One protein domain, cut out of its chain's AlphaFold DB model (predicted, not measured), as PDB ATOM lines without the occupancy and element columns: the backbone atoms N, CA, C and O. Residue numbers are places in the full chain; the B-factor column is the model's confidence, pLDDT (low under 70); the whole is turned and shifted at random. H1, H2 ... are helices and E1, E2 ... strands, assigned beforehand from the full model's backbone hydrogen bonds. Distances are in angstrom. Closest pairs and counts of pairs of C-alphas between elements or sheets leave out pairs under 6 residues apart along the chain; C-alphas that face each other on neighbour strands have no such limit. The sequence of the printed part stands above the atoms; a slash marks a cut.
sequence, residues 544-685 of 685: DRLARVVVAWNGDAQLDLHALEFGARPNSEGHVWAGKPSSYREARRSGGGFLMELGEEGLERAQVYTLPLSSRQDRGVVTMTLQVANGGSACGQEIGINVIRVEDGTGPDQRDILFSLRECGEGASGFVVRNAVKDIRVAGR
ATOM      1  N   ASP A 544      51.923  15.721  12.769       84.81
ATOM      2  CA  ASP A 544      52.142  16.778  13.773       84.81
ATOM      3  C   ASP A 544      51.443  18.118  13.458       84.81
ATOM      4  O   ASP A 544      51.483  19.058  14.250       84.81
ATOM      5  N   ARG A 545      50.791  18.230  12.295       87.38
ATOM      6  CA  ARG A 545      50.068  19.423  11.831       87.38
ATOM      7  C   ARG A 545      48.579  19.160  11.642       87.38
ATOM      8  O   ARG A 545      47.911  19.922  10.940       87.38
ATOM      9  N   LEU A 546      48.063  18.099  12.255       90.31
ATOM     10  CA  LEU A 546      46.659  17.713  12.259       90.31
ATOM     11  C   LEU A 546      46.199  17.521  13.710       90.31
ATOM     12  O   LEU A 546      46.923  16.940  14.513       90.31
ATOM     13  N   ALA A 547      44.980  17.956  14.016       93.81
ATOM     14  CA  ALA A 547      44.193  17.359  15.090       93.81
ATOM     15  C   ALA A 547      43.201  16.384  14.443       93.81
ATOM     16  O   ALA A 547      42.602  16.704  13.411       93.81
ATOM     17  N   ARG A 548      43.047  15.183  14.999       95.31
ATOM     18  CA  ARG A 548      42.191  14.131  14.439       95.31
ATOM     19  C   ARG A 548      41.430  13.406  15.541       95.31
ATOM     20  O   ARG A 548      41.991  13.087  16.585       95.31
ATOM     21  N   VAL A 549      40.152  13.146  15.277       97.56
ATOM     22  CA  VAL A 549      39.223  12.466  16.182       97.56
ATOM     23  C   VAL A 549      38.562  11.322  15.429       97.56
ATOM     24  O   VAL A 549      37.922  11.550  14.404       97.56
ATOM     25  N   VAL A 550      38.706  10.109  15.947       98.12
ATOM     26  CA  VAL A 550      38.009   8.903  15.491       98.12
ATOM     27  C   VAL A 550      36.904   8.583  16.490       98.12
ATOM     28  O   VAL A 550      37.142   8.616  17.698       98.12
ATOM     29  N   VAL A 551      35.731   8.208  15.992       98.06
ATOM     30  CA  VAL A 551      34.785   7.362  16.727       98.06
ATOM     31  C   VAL A 551      34.597   6.095  15.906       98.06
ATOM     32  O   VAL A 551      34.078   6.161  14.792       98.06
ATOM     33  N   ALA A 552      35.052   4.963  16.440       97.19
ATOM     34  CA  ALA A 552      34.873   3.636  15.864       97.19
ATOM     35  C   ALA A 552      33.873   2.823  16.697       97.19
ATOM     36  O   ALA A 552      33.786   3.011  17.911       97.19
ATOM     37  N   TRP A 553      33.099   1.948  16.060       95.25
ATOM     38  CA  TRP A 553      32.066   1.129  16.699       95.25
ATOM     39  C   TRP A 553      31.768  -0.131  15.877       95.25
ATOM     40  O   TRP A 553      32.326  -0.313  14.798       95.25
ATOM     41  N   ASN A 554      30.888  -0.999  16.379       92.38
ATOM     42  CA  ASN A 554      30.444  -2.210  15.683       92.38
ATOM     43  C   ASN A 554      28.904  -2.295  15.655       92.38
ATOM     44  O   ASN A 554      28.240  -1.793  16.567       92.38
ATOM     45  N   GLY A 555      28.344  -2.946  14.634       86.62
ATOM     46  CA  GLY A 555      26.916  -3.243  14.508       86.62
ATOM     47  C   GLY A 555      26.045  -2.121  13.927       86.62
ATOM     48  O   GLY A 555      26.513  -1.057  13.521       86.62
ATOM     49  N   ASP A 556      24.728  -2.355  13.920       84.12
ATOM     50  CA  ASP A 556      23.692  -1.511  13.289       84.12
ATOM     51  C   ASP A 556      23.421  -0.152  13.982       84.12
ATOM     52  O   ASP A 556      22.403   0.509  13.726       84.12
ATOM     53  N   ALA A 557      24.304   0.288  14.880       85.69
ATOM     54  CA  ALA A 557      24.208   1.590  15.529       85.69
ATOM     55  C   ALA A 557      24.495   2.710  14.513       85.69
ATOM     56  O   ALA A 557      25.597   2.830  13.978       85.69
ATOM     57  N   GLN A 558      23.503   3.563  14.251       86.81
ATOM     58  CA  GLN A 558      23.673   4.727  13.380       86.81
ATOM     59  C   GLN A 558      24.188   5.904  14.215       86.81
ATOM     60  O   GLN A 558      23.401   6.623  14.832       86.81
ATOM     61  N   LEU A 559      25.513   6.054  14.278       91.12
ATOM     62  CA  LEU A 559      26.201   7.124  15.001       91.12
ATOM     63  C   LEU A 559      26.730   8.193  14.034       91.12
ATOM     64  O   LEU A 559      27.319   7.857  13.013       91.12
ATOM     65  N   ASP A 560      26.553   9.463  14.399       93.44
ATOM     66  CA  ASP A 560      27.061  10.639  13.692       93.44
ATOM     67  C   ASP A 560      27.993  11.459  14.598       93.44
ATOM     68  O   ASP A 560      27.597  11.972  15.650       93.44
ATOM     69  N   LEU A 561      29.241  11.620  14.166       96.81
ATOM     70  CA  LEU A 561      30.221  12.535  14.729       96.81
ATOM     71  C   LEU A 561      30.050  13.916  14.085       96.81
ATOM     72  O   LEU A 561      30.326  14.113  12.899       96.81
ATOM     73  N   HIS A 562      29.646  14.896  14.888       96.75
ATOM     74  CA  HIS A 562      29.556  16.289  14.472       96.75
ATOM     75  C   HIS A 562      30.689  17.124  15.075       96.75
ATOM     76  O   HIS A 562      30.897  17.128  16.289       96.75
ATOM     77  N   ALA A 563      31.351  17.894  14.217       97.75
ATOM     78  CA  ALA A 563      32.257  18.975  14.565       97.75
ATOM     79  C   ALA A 563      31.558  20.326  14.325       97.75
ATOM     80  O   ALA A 563      31.024  20.585  13.242       97.75
ATOM     81  N   LEU A 564      31.543  21.183  15.345       96.81
ATOM     82  CA  LEU A 564      30.997  22.543  15.319       96.81
ATOM     83  C   LEU A 564      32.163  23.527  15.441       96.81
ATOM     84  O   LEU A 564      32.595  23.902  16.531       96.81
ATOM     85  N   GLU A 565      32.721  23.890  14.293       95.38
ATOM     86  CA  GLU A 565      33.968  24.635  14.174       95.38
ATOM     87  C   GLU A 565      33.820  26.113  14.581       95.38
ATOM     88  O   GLU A 565      32.980  26.836  14.050       95.38
ATOM     89  N   PHE A 566      34.653  26.578  15.518       93.31
ATOM     90  CA  PHE A 566      34.859  27.995  15.874       93.31
ATOM     91  C   PHE A 566      33.578  28.771  16.236       93.31
ATOM     92  O   PHE A 566      33.451  29.966  15.970       93.31
ATOM     93  N   GLY A 567      32.624  28.091  16.880       90.12
ATOM     94  CA  GLY A 567      31.325  28.666  17.253       90.12
ATOM     95  C   GLY A 567      30.237  28.535  16.181       90.12
ATOM     96  O   GLY A 567      29.198  29.198  16.281       90.12
ATOM     97  N   ALA A 568      30.445  27.679  15.174       94.88
ATOM     98  CA  ALA A 568      29.403  27.232  14.260       94.88
ATOM     99  C   ALA A 568      28.165  26.706  15.005       94.88
ATOM    100  O   ALA A 568      28.225  26.212  16.132       94.88
ATOM    101  N   ARG A 569      27.013  26.799  14.342       93.50
ATOM    102  CA  ARG A 569      25.727  26.305  14.839       93.50
ATOM    103  C   ARG A 569      25.333  25.043  14.069       93.50
ATOM    104  O   ARG A 569      25.756  24.882  12.924       93.50
ATOM    105  N   PRO A 570      24.471  24.176  14.627       91.88
ATOM    106  CA  PRO A 570      23.914  23.060  13.873       91.88
ATOM    107  C   PRO A 570      23.332  23.530  12.530       91.88
ATOM    108  O   PRO A 570      22.544  24.477  12.481       91.88
ATOM    109  N   ASN A 571      23.733  22.861  11.449       89.81
ATOM    110  CA  ASN A 571      23.400  23.155  10.052       89.81
ATOM    111  C   ASN A 571      23.979  24.460   9.453       89.81
ATOM    112  O   ASN A 571      23.606  24.817   8.334       89.81
ATOM    113  N   SER A 572      24.901  25.171  10.121       93.44
ATOM    114  CA  SER A 572      25.582  26.338   9.529       93.44
ATOM    115  C   SER A 572      26.833  25.969   8.717       93.44
ATOM    116  O   SER A 572      27.219  24.807   8.581       93.44
ATOM    117  N   GLU A 573      27.496  26.974   8.145       91.06
ATOM    118  CA  GLU A 573      28.926  26.897   7.821       91.06
ATOM    119  C   GLU A 573      29.737  26.560   9.092       91.06
ATOM    120  O   GLU A 573      29.288  26.880  10.194       91.06
ATOM    121  N   GLY A 574      30.842  25.823   8.957       91.62
ATOM    122  CA  GLY A 574      31.600  25.262  10.087       91.62
ATOM    123  C   GLY A 574      30.948  24.075  10.825       91.62
ATOM    124  O   GLY A 574      31.563  23.517  11.723       91.62
ATOM    125  N   HIS A 575      29.732  23.641  10.469       96.69
ATOM    126  CA  HIS A 575      29.195  22.350  10.934       96.69
ATOM    127  C   HIS A 575      29.587  21.240   9.950       96.69
ATOM    128  O   HIS A 575      29.130  21.253   8.802       96.69
ATOM    129  N   VAL A 576      30.433  20.310  10.399       97.81
ATOM    130  CA  VAL A 576      30.981  19.187   9.618       97.81
ATOM    131  C   VAL A 576      30.572  17.860  10.259       97.81
ATOM    132  O   VAL A 576      30.723  17.681  11.463       97.81
ATOM    133  N   TRP A 577      30.009  16.953   9.459       97.06
ATOM    134  CA  TRP A 577      29.483  15.633   9.860       97.06
ATOM    135  C   TRP A 577      29.174  14.786   8.608       97.06
ATOM    136  O   TRP A 577      29.387  15.280   7.504       97.06
ATOM    137  N   ALA A 578      28.649  13.561   8.728       94.12
ATOM    138  CA  ALA A 578      28.406  12.665   7.582       94.12
ATOM    139  C   ALA A 578      27.579  13.310   6.451       94.12
ATOM    140  O   ALA A 578      27.990  13.322   5.291       94.12
ATOM    141  N   GLY A 579      26.464  13.970   6.787       93.31
ATOM    142  CA  GLY A 579      25.634  14.700   5.818       93.31
ATOM    143  C   GLY A 579      26.267  15.973   5.231       93.31
ATOM    144  O   GLY A 579      25.696  16.580   4.322       93.31
ATOM    145  N   LYS A 580      27.431  16.408   5.734       95.75
ATOM    146  CA  LYS A 580      28.198  17.567   5.245       95.75
ATOM    147  C   LYS A 580      29.695  17.416   5.600       95.75
ATOM    148  O   LYS A 580      30.190  18.120   6.481       95.75
ATOM    149  N   PRO A 581      30.446  16.522   4.932       95.44
ATOM    150  CA  PRO A 581      31.747  16.070   5.431       95.44
ATOM    151  C   PRO A 581      32.924  16.992   5.069       95.44
ATOM    152  O   PRO A 581      34.043  16.731   5.494       95.44
ATOM    153  N   SER A 582      32.712  18.079   4.310       94.19
ATOM    154  CA  SER A 582      33.801  18.908   3.752       94.19
ATOM    155  C   SER A 582      34.778  18.049   2.911       94.19
ATOM    156  O   SER A 582      34.382  17.038   2.336       94.19
ATOM    157  N   SER A 583      36.033  18.471   2.735       90.31
ATOM    158  CA  SER A 583      37.114  17.634   2.188       90.31
ATOM    159  C   SER A 583      38.490  18.217   2.513       90.31
ATOM    160  O   SER A 583      38.632  19.434   2.642       90.31
ATOM    161  N   TYR A 584      39.540  17.384   2.504       89.00
ATOM    162  CA  TYR A 584      40.933  17.843   2.626       89.00
ATOM    163  C   TYR A 584      41.283  18.989   1.656       89.00
ATOM    164  O   TYR A 584      41.995  19.929   2.011       89.00
ATOM    165  N   ARG A 585      40.760  18.943   0.421       88.38
ATOM    166  CA  ARG A 585      40.999  19.983  -0.593       88.38
ATOM    167  C   ARG A 585      40.411  21.332  -0.190       88.38
ATOM    168  O   ARG A 585      41.011  22.353  -0.519       88.38
ATOM    169  N   GLU A 586      39.264  21.331   0.480       89.06
ATOM    170  CA  GLU A 586      38.564  22.552   0.869       89.06
ATOM    171  C   GLU A 586      39.118  23.116   2.181       89.06
ATOM    172  O   GLU A 586      39.534  24.273   2.201       89.06
ATOM    173  N   ALA A 587      39.328  22.260   3.187       90.56
ATOM    174  CA  ALA A 587      40.066  22.574   4.416       90.56
ATOM    175  C   ALA A 587      41.418  23.272   4.134       90.56
ATOM    176  O   ALA A 587      41.788  24.270   4.754       90.56
ATOM    177  N   ARG A 588      42.160  22.805   3.118       86.44
ATOM    178  CA  ARG A 588      43.449  23.394   2.699       86.44
ATOM    179  C   ARG A 588      43.352  24.760   2.009       86.44
ATOM    180  O   ARG A 588      44.373  25.447   1.914       86.44
ATOM    181  N   ARG A 589      42.181  25.140   1.494       87.25
ATOM    182  CA  ARG A 589      41.931  26.414   0.796       87.25
ATOM    183  C   ARG A 589      41.335  27.457   1.727       87.25
ATOM    184  O   ARG A 589      41.857  28.569   1.794       87.25
ATOM    185  N   SER A 590      40.274  27.055   2.411       86.19
ATOM    186  CA  SER A 590      39.312  27.920   3.092       86.19
ATOM    187  C   SER A 590      39.468  27.880   4.616       86.19
ATOM    188  O   SER A 590      38.927  28.743   5.294       86.19
ATOM    189  N   GLY A 591      40.271  26.942   5.138       89.56
ATOM    190  CA  GLY A 591      40.331  26.620   6.563       89.56
ATOM    191  C   GLY A 591      39.255  25.604   6.950       89.56
ATOM    192  O   GLY A 591      38.433  25.208   6.121       89.56
ATOM    193  N   GLY A 592      39.291  25.172   8.207       92.62
ATOM    194  CA  GLY A 592      38.333  24.216   8.761       92.62
ATOM    195  C   GLY A 592      38.731  22.757   8.559       92.62
ATOM    196  O   GLY A 592      39.816  22.456   8.052       92.62
ATOM    197  N   GLY A 593      37.876  21.844   9.007       95.19
ATOM    198  CA  GLY A 593      38.122  20.408   8.987       95.19
ATOM    199  C   GLY A 593      37.420  19.652   7.860       95.19
ATOM    200  O   GLY A 593      36.875  20.220   6.906       95.19
ATOM    201  N   PHE A 594      37.475  18.325   7.963       96.38
ATOM    202  CA  PHE A 594      36.711  17.381   7.146       96.38
ATOM    203  C   PHE A 594      36.483  16.053   7.876       96.38
ATOM    204  O   PHE A 594      37.288  15.664   8.720       96.38
ATOM    205  N   LEU A 595      35.395  15.362   7.537       98.06
ATOM    206  CA  LEU A 595      35.061  14.015   7.998       98.06
ATOM    207  C   LEU A 595      35.368  12.986   6.897       98.06
ATOM    208  O   LEU A 595      35.260  13.285   5.706       98.06
ATOM    209  N   MET A 596      35.699  11.762   7.298       97.06
ATOM    210  CA  MET A 596      35.639  10.559   6.467       97.06
ATOM    211  C   MET A 596      34.841   9.474   7.193       97.06
ATOM    212  O   MET A 596      34.909   9.388   8.418       97.06
ATOM    213  N   GLU A 597      34.122   8.648   6.439       96.31
ATOM    214  CA  GLU A 597      33.428   7.452   6.930       96.31
ATOM    215  C   GLU A 597      34.120   6.205   6.364       96.31
ATOM    216  O   GLU A 597      34.620   6.246   5.237       96.31
ATOM    217  N   LEU A 598      34.189   5.133   7.154       97.88
ATOM    218  CA  LEU A 598      34.972   3.924   6.879       97.88
ATOM    219  C   LEU A 598      34.227   2.671   7.377       97.88
ATOM    220  O   LEU A 598      33.604   2.722   8.442       97.88
ATOM    221  N   GLY A 599      34.359   1.548   6.664       96.75
ATOM    222  CA  GLY A 599      33.738   0.259   6.993       96.75
ATOM    223  C   GLY A 599      32.336   0.042   6.396       96.75
ATOM    224  O   GLY A 599      31.572   0.985   6.176       96.75
ATOM    225  N   GLU A 600      31.980  -1.221   6.142       92.25
ATOM    226  CA  GLU A 600      30.651  -1.621   5.660       92.25
ATOM    227  C   GLU A 600      29.554  -1.463   6.731       92.25
ATOM    228  O   GLU A 600      29.786  -1.549   7.936       92.25
ATOM    229  N   GLU A 601      28.319  -1.221   6.283       89.81
ATOM    230  CA  GLU A 601      27.168  -1.013   7.171       89.81
ATOM    231  C   GLU A 601      26.839  -2.268   8.000       89.81
ATOM    232  O   GLU A 601      26.781  -3.374   7.462       89.81
ATOM    233  N   GLY A 602      26.583  -2.084   9.300       88.69
ATOM    234  CA  GLY A 602      26.237  -3.167  10.233       88.69
ATOM    235  C   GLY A 602      27.431  -3.945  10.806       88.69
ATOM    236  O   GLY A 602      27.221  -4.889  11.562       88.69
ATOM    237  N   LEU A 603      28.667  -3.558  10.471       93.94
ATOM    238  CA  LEU A 603      29.917  -4.189  10.920       93.94
ATOM    239  C   LEU A 603      30.807  -3.167  11.655       93.94
ATOM    240  O   LEU A 603      30.335  -2.108  12.075       93.94
ATOM    241  N   GLU A 604      32.094  -3.468  11.832       96.38
ATOM    242  CA  GLU A 604      33.080  -2.537  12.381       96.38
ATOM    243  C   GLU A 604      33.229  -1.301  11.472       96.38
ATOM    244  O   GLU A 604      33.693  -1.397  10.330       96.38
ATOM    245  N   ARG A 605      32.857  -0.122  11.979       96.31
ATOM    246  CA  ARG A 605      32.886   1.161  11.259       96.31
ATOM    247  C   ARG A 605      33.619   2.240  12.033       96.31
ATOM    248  O   ARG A 605      33.717   2.182  13.256       96.31
ATOM    249  N   ALA A 606      34.066   3.275  11.325       98.00
ATOM    250  CA  ALA A 606      34.603   4.481  11.942       98.00
ATOM    251  C   ALA A 606      34.214   5.762  11.194       98.00
ATOM    252  O   ALA A 606      34.237   5.818   9.965       98.00
ATOM    253  N   GLN A 607      33.943   6.826  11.952       98.12
ATOM    254  CA  GLN A 607      33.920   8.199  11.449       98.12
ATOM    255  C   GLN A 607      35.140   8.960  11.977       98.12
ATOM    256  O   GLN A 607      35.443   8.927  13.171       98.12
ATOM    257  N   VAL A 608      35.851   9.646  11.078       98.31
ATOM    258  CA  VAL A 608      37.136  10.299  11.364       98.31
ATOM    259  C   VAL A 608      37.097  11.769  10.967       98.31
ATOM    260  O   VAL A 608      37.169  12.108   9.786       98.31
ATOM    261  N   TYR A 609      37.037  12.655  11.957       98.31
ATOM    262  CA  TYR A 609      37.185  14.096  11.766       98.31
ATOM    263  C   TYR A 609      38.668  14.495  11.775       98.31
ATOM    264  O   TYR A 609      39.438  14.042  12.620       98.31
ATOM    265  N   THR A 610      39.082  15.349  10.838       96.31
ATOM    266  CA  THR A 610      40.461  15.831  10.674       96.31
ATOM    267  C   THR A 610      40.491  17.349  10.504       96.31
ATOM    268  O   THR A 610      39.863  17.884   9.592       96.31
ATOM    269  N   LEU A 611      41.299  18.036  11.313       94.88
ATOM    270  CA  LEU A 611      41.481  19.487  11.321       94.88
ATOM    271  C   LEU A 611      42.954  19.865  11.053       94.88
ATOM    272  O   LEU A 611      43.810  19.635  11.910       94.88
ATOM    273  N   PRO A 612      43.291  20.460   9.892       91.94
ATOM    274  CA  PRO A 612      44.658  20.890   9.596       91.94
ATOM    275  C   PRO A 612      45.091  22.137  10.387       91.94
ATOM    276  O   PRO A 612      44.652  23.254  10.110       91.94
ATOM    277  N   LEU A 613      46.049  21.972  11.305       88.25
ATOM    278  CA  LEU A 613      46.600  22.995  12.208       88.25
ATOM    279  C   LEU A 613      47.549  23.970  11.479       88.25
ATOM    280  O   LEU A 613      48.746  24.088  11.770       88.25
ATOM    281  N   SER A 614      47.009  24.659  10.475       80.25
ATOM    282  CA  SER A 614      47.714  25.561   9.563       80.25
ATOM    283  C   SER A 614      47.532  27.041   9.926       80.25
ATOM    284  O   SER A 614      46.663  27.402  10.707       80.25
ATOM    285  N   SER A 615      48.301  27.937   9.300       75.75
ATOM    286  CA  SER A 615      48.129  29.393   9.453       75.75
ATOM    287  C   SER A 615      46.869  29.973   8.786       75.75
ATOM    288  O   SER A 615      46.669  31.183   8.843       75.75
ATOM    289  N   ARG A 616      46.036  29.136   8.147       77.50
ATOM    290  CA  ARG A 616      44.669  29.489   7.718       77.50
ATOM    291  C   ARG A 616      43.605  29.093   8.739       77.50
ATOM    292  O   ARG A 616      42.439  29.370   8.498       77.50
ATOM    293  N   GLN A 617      43.982  28.403   9.814       83.56
ATOM    294  CA  GLN A 617      43.015  27.918  10.782       83.56
ATOM    295  C   GLN A 617      42.642  29.024  11.766       83.56
ATOM    296  O   GLN A 617      43.523  29.684  12.326       83.56
ATOM    297  N   ASP A 618      41.340  29.208  11.976       79.69
ATOM    298  CA  ASP A 618      40.832  30.106  13.006       79.69
ATOM    299  C   ASP A 618      41.230  29.633  14.412       79.69
ATOM    300  O   ASP A 618      41.491  28.453  14.662       79.69
ATOM    301  N   ARG A 619      41.305  30.590  15.342       85.19
ATOM    302  CA  ARG A 619      41.596  30.336  16.760       85.19
ATOM    303  C   ARG A 619      40.291  30.084  17.500       85.19
ATOM    304  O   ARG A 619      39.323  30.810  17.287       85.19
ATOM    305  N   GLY A 620      40.283  29.128  18.422       89.94
ATOM    306  CA  GLY A 620      39.113  28.842  19.248       89.94
ATOM    307  C   GLY A 620      38.894  27.352  19.455       89.94
ATOM    308  O   GLY A 620      39.847  26.579  19.524       89.94
ATOM    309  N   VAL A 621      37.628  26.963  19.575       92.69
ATOM    310  CA  VAL A 621      37.215  25.594  19.895       92.69
ATOM    311  C   VAL A 621      36.437  25.009  18.720       92.69
ATOM    312  O   VAL A 621      35.590  25.690  18.142       92.69
ATOM    313  N   VAL A 622      36.713  23.752  18.377       95.56
ATOM    314  CA  VAL A 622      35.801  22.920  17.586       95.56
ATOM    315  C   VAL A 622      35.044  22.042  18.570       95.56
ATOM    316  O   VAL A 622      35.633  21.145  19.177       95.56
ATOM    317  N   THR A 623      33.757  22.332  18.754       95.75
ATOM    318  CA  THR A 623      32.929  21.577  19.695       95.75
ATOM    319  C   THR A 623      32.502  20.257  19.078       95.75
ATOM    320  O   THR A 623      31.958  20.231  17.973       95.75
ATOM    321  N   MET A 624      32.772  19.161  19.781       95.75
ATOM    322  CA  MET A 624      32.570  17.805  19.281       95.75
ATOM    323  C   MET A 624      31.349  17.177  19.948       95.75
ATOM    324  O   MET A 624      31.270  17.085  21.171       95.75
ATOM    325  N   THR A 625      30.398  16.691  19.153       93.50
ATOM    326  CA  THR A 625      29.226  15.974  19.673       93.50
ATOM    327  C   THR A 625      28.992  14.690  18.900       93.50
ATOM    328  O   THR A 625      29.033  14.697  17.672       93.50
ATOM    329  N   LEU A 626      28.691  13.610  19.618       94.00
ATOM    330  CA  LEU A 626      28.281  12.332  19.047       94.00
ATOM    331  C   LEU A 626      26.760  12.197  19.171       94.00
ATOM    332  O   LEU A 626      26.228  12.303  20.279       94.00
ATOM    333  N   GLN A 627      26.063  11.978  18.059       90.06
ATOM    334  CA  GLN A 627      24.614  11.791  18.018       90.06
ATOM    335  C   GLN A 627      24.267  10.381  17.527       90.06
ATOM    336  O   GLN A 627      24.906   9.851  16.629       90.06
ATOM    337  N   VAL A 628      23.230   9.772  18.094       87.19
ATOM    338  CA  VAL A 628      22.601   8.571  17.532       87.19
ATOM    339  C   VAL A 628      21.590   9.040  16.489       87.19
ATOM    340  O   VAL A 628      20.505   9.490  16.853       87.19
ATOM    341  N   ALA A 629      21.958   8.989  15.210       76.38
ATOM    342  CA  ALA A 629      21.208   9.559  14.090       76.38
ATOM    343  C   ALA A 629      19.787   8.981  13.973       76.38
ATOM    344  O   ALA A 629      18.816   9.710  13.762       76.38
ATOM    345  N   ASN A 630      19.660   7.671  14.195       71.38
ATOM    346  CA  ASN A 630      18.394   6.961  14.293       71.38
ATOM    347  C   ASN A 630      18.391   6.108  15.563       71.38
ATOM    348  O   ASN A 630      19.093   5.103  15.644       71.38
ATOM    349  N   GLY A 631      17.580   6.490  16.551       58.06
ATOM    350  CA  GLY A 631      17.464   5.715  17.786       58.06
ATOM    351  C   GLY A 631      16.961   4.285  17.556       58.06
ATOM    352  O   GLY A 631      17.351   3.395  18.300       58.06
ATOM    353  N   GLY A 632      16.143   4.044  16.524       63.66
ATOM    354  CA  GLY A 632      15.332   2.830  16.386       63.66
ATOM    355  C   GLY A 632      16.102   1.504  16.345       63.66
ATOM    356  O   GLY A 632      15.627   0.531  16.924       63.66
ATOM    357  N   SER A 633      17.283   1.453  15.717       64.38
ATOM    358  CA  SER A 633      18.139   0.247  15.717       64.38
ATOM    359  C   SER A 633      18.997   0.109  16.980       64.38
ATOM    360  O   SER A 633      19.521  -0.962  17.263       64.38
ATOM    361  N   ALA A 634      19.122   1.186  17.755       65.94
ATOM    362  CA  ALA A 634      20.023   1.323  18.892       65.94
ATOM    363  C   ALA A 634      19.314   1.186  20.263       65.94
ATOM    364  O   ALA A 634      19.970   1.141  21.304       65.94
ATOM    365  N   CYS A 635      17.978   1.123  20.296       74.19
ATOM    366  CA  CYS A 635      17.193   1.021  21.532       74.19
ATOM    367  C   CYS A 635      17.451  -0.292  22.281       74.19
ATOM    368  O   CYS A 635      17.339  -1.375  21.707       74.19
ATOM    369  N   GLY A 636      17.734  -0.211  23.583       72.75
ATOM    370  CA  GLY A 636      17.945  -1.388  24.435       72.75
ATOM    371  C   GLY A 636      19.190  -2.219  24.100       72.75
ATOM    372  O   GLY A 636      19.445  -3.201  24.792       72.75
ATOM    373  N   GLN A 637      19.963  -1.830  23.082       76.75
ATOM    374  CA  GLN A 637      21.298  -2.358  22.833       76.75
ATOM    375  C   GLN A 637      22.303  -1.692  23.777       76.75
ATOM    376  O   GLN A 637      22.122  -0.547  24.207       76.75
ATOM    377  N   GLU A 638      23.380  -2.412  24.066       85.25
ATOM    378  CA  GLU A 638      24.588  -1.852  24.658       85.25
ATOM    379  C   GLU A 638      25.593  -1.586  23.532       85.25
ATOM    380  O   GLU A 638      25.868  -2.452  22.705       85.25
ATOM    381  N   ILE A 639      26.072  -0.347  23.456       88.62
ATOM    382  CA  ILE A 639      26.818   0.206  22.329       88.62
ATOM    383  C   ILE A 639      28.217   0.541  22.832       88.62
ATOM    384  O   ILE A 639      28.401   1.455  23.640       88.62
ATOM    385  N   GLY A 640      29.194  -0.230  22.364       91.06
ATOM    386  CA  GLY A 640      30.610   0.043  22.568       91.06
ATOM    387  C   GLY A 640      31.143   0.944  21.461       91.06
ATOM    388  O   GLY A 640      30.960   0.648  20.279       91.06
ATOM    389  N   ILE A 641      31.818   2.024  21.845       95.12
ATOM    390  CA  ILE A 641      32.583   2.881  20.937       95.12
ATOM    391  C   ILE A 641      34.032   2.988  21.415       95.12
ATOM    392  O   ILE A 641      34.286   3.089  22.614       95.12
ATOM    393  N   ASN A 642      34.971   3.029  20.476       95.94
ATOM    394  CA  ASN A 642      36.362   3.385  20.717       95.94
ATOM    395  C   ASN A 642      36.595   4.808  20.185       95.94
ATOM    396  O   ASN A 642      36.372   5.089  19.005       95.94
ATOM    397  N   VAL A 643      36.991   5.727  21.067       97.00
ATOM    398  CA  VAL A 643      37.237   7.135  20.728       97.00
ATOM    399  C   VAL A 643      38.736   7.400  20.745       97.00
ATOM    400  O   VAL A 643      39.354   7.347  21.810       97.00
ATOM    401  N   ILE A 644      39.307   7.742  19.588       96.56
ATOM    402  CA  ILE A 644      40.745   8.017  19.432       96.56
ATOM    403  C   ILE A 644      40.960   9.503  19.158       96.56
ATOM    404  O   ILE A 644      40.331  10.064  18.262       96.56
ATOM    405  N   ARG A 645      41.876  10.140  19.888       94.88
ATOM    406  CA  ARG A 645      42.384  11.489  19.600       94.88
ATOM    407  C   ARG A 645      43.853  11.438  19.206       94.88
ATOM    408  O   ARG A 645      44.628  10.694  19.796       94.88
ATOM    409  N   VAL A 646      44.228  12.264  18.236       92.00
ATOM    410  CA  VAL A 646      45.617  12.511  17.832       92.00
ATOM    411  C   VAL A 646      45.789  14.020  17.697       92.00
ATOM    412  O   VAL A 646      45.146  14.634  16.847       92.00
ATOM    413  N   GLU A 647      46.629  14.618  18.540       84.44
ATOM    414  CA  GLU A 647      46.869  16.068  18.592       84.44
ATOM    415  C   GLU A 647      48.378  16.355  18.713       84.44
ATOM    416  O   GLU A 647      49.114  15.589  19.336       84.44
ATOM    417  N   ASP A 648      48.856  17.428  18.069       69.94
ATOM    418  CA  ASP A 648      50.252  17.915  18.088       69.94
ATOM    419  C   ASP A 648      51.361  16.852  17.866       69.94
ATOM    420  O   ASP A 648      52.509  17.013  18.283       69.94
ATOM    421  N   GLY A 649      51.044  15.757  17.165       61.50
ATOM    422  CA  GLY A 649      51.985  14.663  16.880       61.50
ATOM    423  C   GLY A 649      52.285  13.743  18.071       61.50
ATOM    424  O   GLY A 649      53.211  12.933  17.995       61.50
ATOM    425  N   THR A 650      51.507  13.849  19.150       68.88
ATOM    426  CA  THR A 650      51.469  12.849  20.227       68.88
ATOM    427  C   THR A 650      50.933  11.502  19.718       68.88
ATOM    428  O   THR A 650      50.363  11.403  18.628       68.88
ATOM    429  N   GLY A 651      51.162  10.430  20.484       76.31
ATOM    430  CA  GLY A 651      50.567   9.124  20.191       76.31
ATOM    431  C   GLY A 651      49.044   9.130  20.409       76.31
ATOM    432  O   GLY A 651      48.561   9.947  21.190       76.31
ATOM    433  N   PRO A 652      48.290   8.226  19.758       91.19
ATOM    434  CA  PRO A 652      46.836   8.177  19.869       91.19
ATOM    435  C   PRO A 652      46.364   7.931  21.311       91.19
ATOM    436  O   PRO A 652      46.648   6.889  21.900       91.19
ATOM    437  N   ASP A 653      45.597   8.881  21.841       92.31
ATOM    438  CA  ASP A 653      44.859   8.796  23.105       92.31
ATOM    439  C   ASP A 653      43.528   8.077  22.843       92.31
ATOM    440  O   ASP A 653      42.669   8.595  22.124       92.31
ATOM    441  N   GLN A 654      43.382   6.864  23.380       93.50
ATOM    442  CA  GLN A 654      42.253   5.963  23.133       93.50
ATOM    443  C   GLN A 654      41.380   5.821  24.381       93.50
ATOM    444  O   GLN A 654      41.884   5.618  25.485       93.50
ATOM    445  N   ARG A 655      40.057   5.882  24.203       93.38
ATOM    446  CA  ARG A 655      39.073   5.643  25.266       93.38
ATOM    447  C   ARG A 655      37.924   4.789  24.745       93.38
ATOM    448  O   ARG A 655      37.161   5.250  23.897       93.38
ATOM    449  N   ASP A 656      37.773   3.595  25.302       92.38
ATOM    450  CA  ASP A 656      36.568   2.789  25.124       92.38
ATOM    451  C   ASP A 656      35.439   3.337  26.004       92.38
ATOM    452  O   ASP A 656      35.645   3.679  27.173       92.38
ATOM    453  N   ILE A 657      34.242   3.450  25.435       91.88
ATOM    454  CA  ILE A 657      33.049   3.968  26.109       91.88
ATOM    455  C   ILE A 657      31.882   3.041  25.785       91.88
ATOM    456  O   ILE A 657      31.582   2.783  24.623       91.88
ATOM    457  N   LEU A 658      31.220   2.555  26.833       90.50
ATOM    458  CA  LEU A 658      30.094   1.632  26.753       90.50
ATOM    459  C   LEU A 658      28.842   2.342  27.280       90.50
ATOM    460  O   LEU A 658      28.859   2.881  28.388       90.50
ATOM    461  N   PHE A 659      27.775   2.394  26.483       86.31
ATOM    462  CA  PHE A 659      26.517   3.044  26.866       86.31
ATOM    463  C   PHE A 659      25.302   2.311  26.293       86.31
ATOM    464  O   PHE A 659      25.403   1.622  25.287       86.31
ATOM    465  N   SER A 660      24.131   2.478  26.904       82.88
ATOM    466  CA  SER A 660      22.879   1.879  26.423       82.88
ATOM    467  C   SER A 660      21.756   2.908  26.327       82.88
ATOM    468  O   SER A 660      21.655   3.837  27.135       82.88
ATOM    469  N   LEU A 661      20.895   2.760  25.316       74.50
ATOM    470  CA  LEU A 661      19.744   3.642  25.112       74.50
ATOM    471  C   LEU A 661      18.506   3.069  25.804       74.50
ATOM    472  O   LEU A 661      17.865   2.134  25.315       74.50
ATOM    473  N   ARG A 662      18.159   3.656  26.950       68.62
ATOM    474  CA  ARG A 662      16.994   3.268  27.752       68.62
ATOM    475  C   ARG A 662      15.688   3.729  27.093       68.62
ATOM    476  O   ARG A 662      15.246   4.843  27.340       68.62
ATOM    477  N   GLU A 663      15.099   2.834  26.299       61.75
ATOM    478  CA  GLU A 663      13.791   2.951  25.628       61.75
ATOM    479  C   GLU A 663      13.620   4.217  24.763       61.75
ATOM    480  O   GLU A 663      13.182   5.270  25.226       61.75
ATOM    481  N   CYS A 664      13.889   4.109  23.457       65.00
ATOM    482  CA  CYS A 664      13.503   5.172  22.531       65.00
ATOM    483  C   CYS A 664      11.979   5.175  22.340       65.00
ATOM    484  O   CYS A 664      11.418   4.230  21.789       65.00
ATOM    485  N   GLY A 665      11.312   6.259  22.740       54.19
ATOM    486  CA  GLY A 665       9.929   6.510  22.330       54.19
ATOM    487  C   GLY A 665       9.820   6.744  20.818       54.19
ATOM    488  O   GLY A 665      10.765   7.225  20.185       54.19
ATOM    489  N   GLU A 666       8.659   6.434  20.236       51.38
ATOM    490  CA  GLU A 666       8.387   6.712  18.821       51.38
ATOM    491  C   GLU A 666       8.618   8.199  18.501       51.38
ATOM    492  O   GLU A 666       8.066   9.087  19.152       51.38
ATOM    493  N   GLY A 667       9.452   8.479  17.494       53.00
ATOM    494  CA  GLY A 667       9.781   9.848  17.088       53.00
ATOM    495  C   GLY A 667      10.834  10.561  17.947       53.00
ATOM    496  O   GLY A 667      11.000  11.771  17.791       53.00
ATOM    497  N   ALA A 668      11.566   9.857  18.819       49.50
ATOM    498  CA  ALA A 668      12.719  10.428  19.515       49.50
ATOM    499  C   ALA A 668      13.805  10.898  18.522       49.50
ATOM    500  O   ALA A 668      14.522  10.098  17.921       49.50
ATOM    501  N   SER A 669      13.926  12.218  18.366       54.50
ATOM    502  CA  SER A 669      15.014  12.881  17.642       54.50
ATOM    503  C   SER A 669      16.373  12.494  18.237       54.50
ATOM    504  O   SER A 669      16.500  12.488  19.461       54.50
ATOM    505  N   GLY A 670      17.370  12.216  17.388       64.19
ATOM    506  CA  GLY A 670      18.622  11.543  17.756       64.19
ATOM    507  C   GLY A 670      19.278  11.965  19.078       64.19
ATOM    508  O   GLY A 670      19.468  13.152  19.351       64.19
ATOM    509  N   PHE A 671      19.654  10.978  19.892       75.38
ATOM    510  CA  PHE A 671      20.212  11.174  21.232       75.38
ATOM    511  C   PHE A 671      21.669  11.647  21.174       75.38
ATOM    512  O   PHE A 671      22.481  11.028  20.497       75.38
ATOM    513  N   VAL A 672      22.026  12.701  21.914       84.75
ATOM    514  CA  VAL A 672      23.422  13.168  22.022       84.75
ATOM    515  C   VAL A 672      24.130  12.464  23.180       84.75
ATOM    516  O   VAL A 672      23.729  12.611  24.339       84.75
ATOM    517  N   VAL A 673      25.208  11.742  22.875       84.88
ATOM    518  CA  VAL A 673      26.042  11.032  23.853       84.88
ATOM    519  C   VAL A 673      27.005  12.032  24.501       84.88
ATOM    520  O   VAL A 673      28.050  12.382  23.949       84.88
ATOM    521  N   ARG A 674      26.620  12.555  25.669       79.94
ATOM    522  CA  ARG A 674      27.404  13.561  26.404       79.94
ATOM    523  C   ARG A 674      28.759  13.001  26.841       79.94
ATOM    524  O   ARG A 674      28.849  11.846  27.242       79.94
ATOM    525  N   ASN A 675      29.789  13.844  26.805       80.00
ATOM    526  CA  ASN A 675      31.157  13.567  27.273       80.00
ATOM    527  C   ASN A 675      31.875  12.380  26.581       80.00
ATOM    528  O   ASN A 675      32.976  12.012  26.997       80.00
ATOM    529  N   ALA A 676      31.295  11.807  25.518       86.06
ATOM    530  CA  ALA A 676      31.919  10.743  24.730       86.06
ATOM    531  C   ALA A 676      33.187  11.230  24.010       86.06
ATOM    532  O   ALA A 676      34.229  10.576  24.030       86.06
ATOM    533  N   VAL A 677      33.107  12.421  23.418       92.94
ATOM    534  CA  VAL A 677      34.186  13.064  22.664       92.94
ATOM    535  C   VAL A 677      34.554  14.377  23.363       92.94
ATOM    536  O   VAL A 677      33.674  15.066  23.875       92.94
ATOM    537  N   LYS A 678      35.852  14.704  23.421       92.50
ATOM    538  CA  LYS A 678      36.348  15.997  23.924       92.50
ATOM    539  C   LYS A 678      36.439  17.013  22.778       92.50
ATOM    540  O   LYS A 678      36.790  16.646  21.660       92.50
ATOM    541  N   ASP A 679      36.171  18.277  23.091       93.75
ATOM    542  CA  ASP A 679      36.349  19.424  22.194       93.75
ATOM    543  C   ASP A 679      37.827  19.654  21.832       93.75
ATOM    544  O   ASP A 679      38.690  19.631  22.712       93.75
ATOM    545  N   ILE A 680      38.106  19.968  20.562       92.75
ATOM    546  CA  ILE A 680      39.459  20.309  20.084       92.75
ATOM    547  C   ILE A 680      39.708  21.801  20.320       92.75
ATOM    548  O   ILE A 680      38.909  22.644  19.900       92.75
ATOM    549  N   ARG A 681      40.839  22.156  20.940       91.00
ATOM    550  CA  ARG A 681      41.193  23.551  21.262       91.00
ATOM    551  C   ARG A 681      42.360  24.045  20.407       91.00
ATOM    552  O   ARG A 681      43.518  23.752  20.683       91.00
ATOM    553  N   VAL A 682      42.067  24.855  19.389       87.88
ATOM    554  CA  VAL A 682      43.085  25.464  18.517       87.88
ATOM    555  C   VAL A 682      43.674  26.698  19.197       87.88
ATOM    556  O   VAL A 682      43.148  27.814  19.093       87.88
ATOM    557  N   ALA A 683      44.786  26.485  19.900       77.25
ATOM    558  CA  ALA A 683      45.547  27.540  20.552       77.25
ATOM    559  C   ALA A 683      46.109  28.564  19.547       77.25
ATOM    560  O   ALA A 683      46.523  28.249  18.427       77.25
ATOM    561  N   GLY A 684      46.155  29.825  19.971       58.81
ATOM    562  CA  GLY A 684      46.705  30.906  19.169       58.81
ATOM    563  C   GLY A 684      48.232  30.938  19.188       58.81
ATOM    564  O   GLY A 684      48.796  31.444  20.154       58.81
ATOM    565  N   ARG A 685      48.868  30.477  18.103       53.81
ATOM    566  CA  ARG A 685      50.318  30.634  17.844       53.81
ATOM    567  C   ARG A 685      50.778  32.100  17.778       53.81
ATOM    568  O   ARG A 685      49.918  32.986  17.544       53.81
TER     569      ARG A 685
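AT A GLANCE: This is residues 544 to 685 of the 685 residues of an uncharacterized protein of Oceanomicrobium pacificus (UniProt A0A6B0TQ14). Two antiparallel sheets lie partly face to face as a sandwich: a twisted one, E3-E4-E1-E6-E7, and a smaller one, E2-E5-E8. The short helix H1 packs on E3 and E4 beside the strands, and the long link from E7 to E8 reaches 26 A from the mean of the C-alphas. The printed part has 142 residues, in order E1 E2 H1 E3 E4 E5 E6 E7 E8, mostly strand, with under half of the residues in named elements. It is compact, with a radius of gyration of the C-alphas of 15.2 A, and spans 46 by 32 by 26 A.

HOW THE PARTS SIT: E1, residues 546 to 553, is antiparallel to E4, residues 605 to 612, at 169 degrees (N 549 to O 609, 2.9 A), and to E6, residues 638 to 646, at 165 degrees (N 550 to O 644, 2.8 A). E2, residues 558 to 565, is antiparallel to E5, residues 620 to 630, at 160 degrees (N 562 to O 625, 2.9 A). Across the sandwich, the closest C-alphas of E2 and E4 are Leu 561 and Gln 607, 6.6 A. H1, residues 584 to 590, has 2 of 3 O i to N i+4 pairs within hydrogen-bond range; its closest C-alpha pair with E3, residues 594 to 598, is Tyr 584 and Phe 594, 6.2 A. E3 and E4 form a hairpin (N 596 to O 608, 2.9 A), as do E6 and E7, residues 653 to 660 (N 641 to O 657, 2.9 A). E8, residues 680 to 682, pairs with E5 (N 622 to O 680, 2.9 A).

IN THESE COORDINATES: E1 begins at C-alpha 546 (46.659, 17.713, 12.259) and E8 ends at C-alpha 682 (43.085, 25.464, 18.517). E5 is 30.5 A long and E6 26.4 A.

THE WHOLE: The printed part has no cut. Links E2 to H1 and E7 to E8 are long. Eighteen residues, among them 662 to 670, have pLDDT under 70.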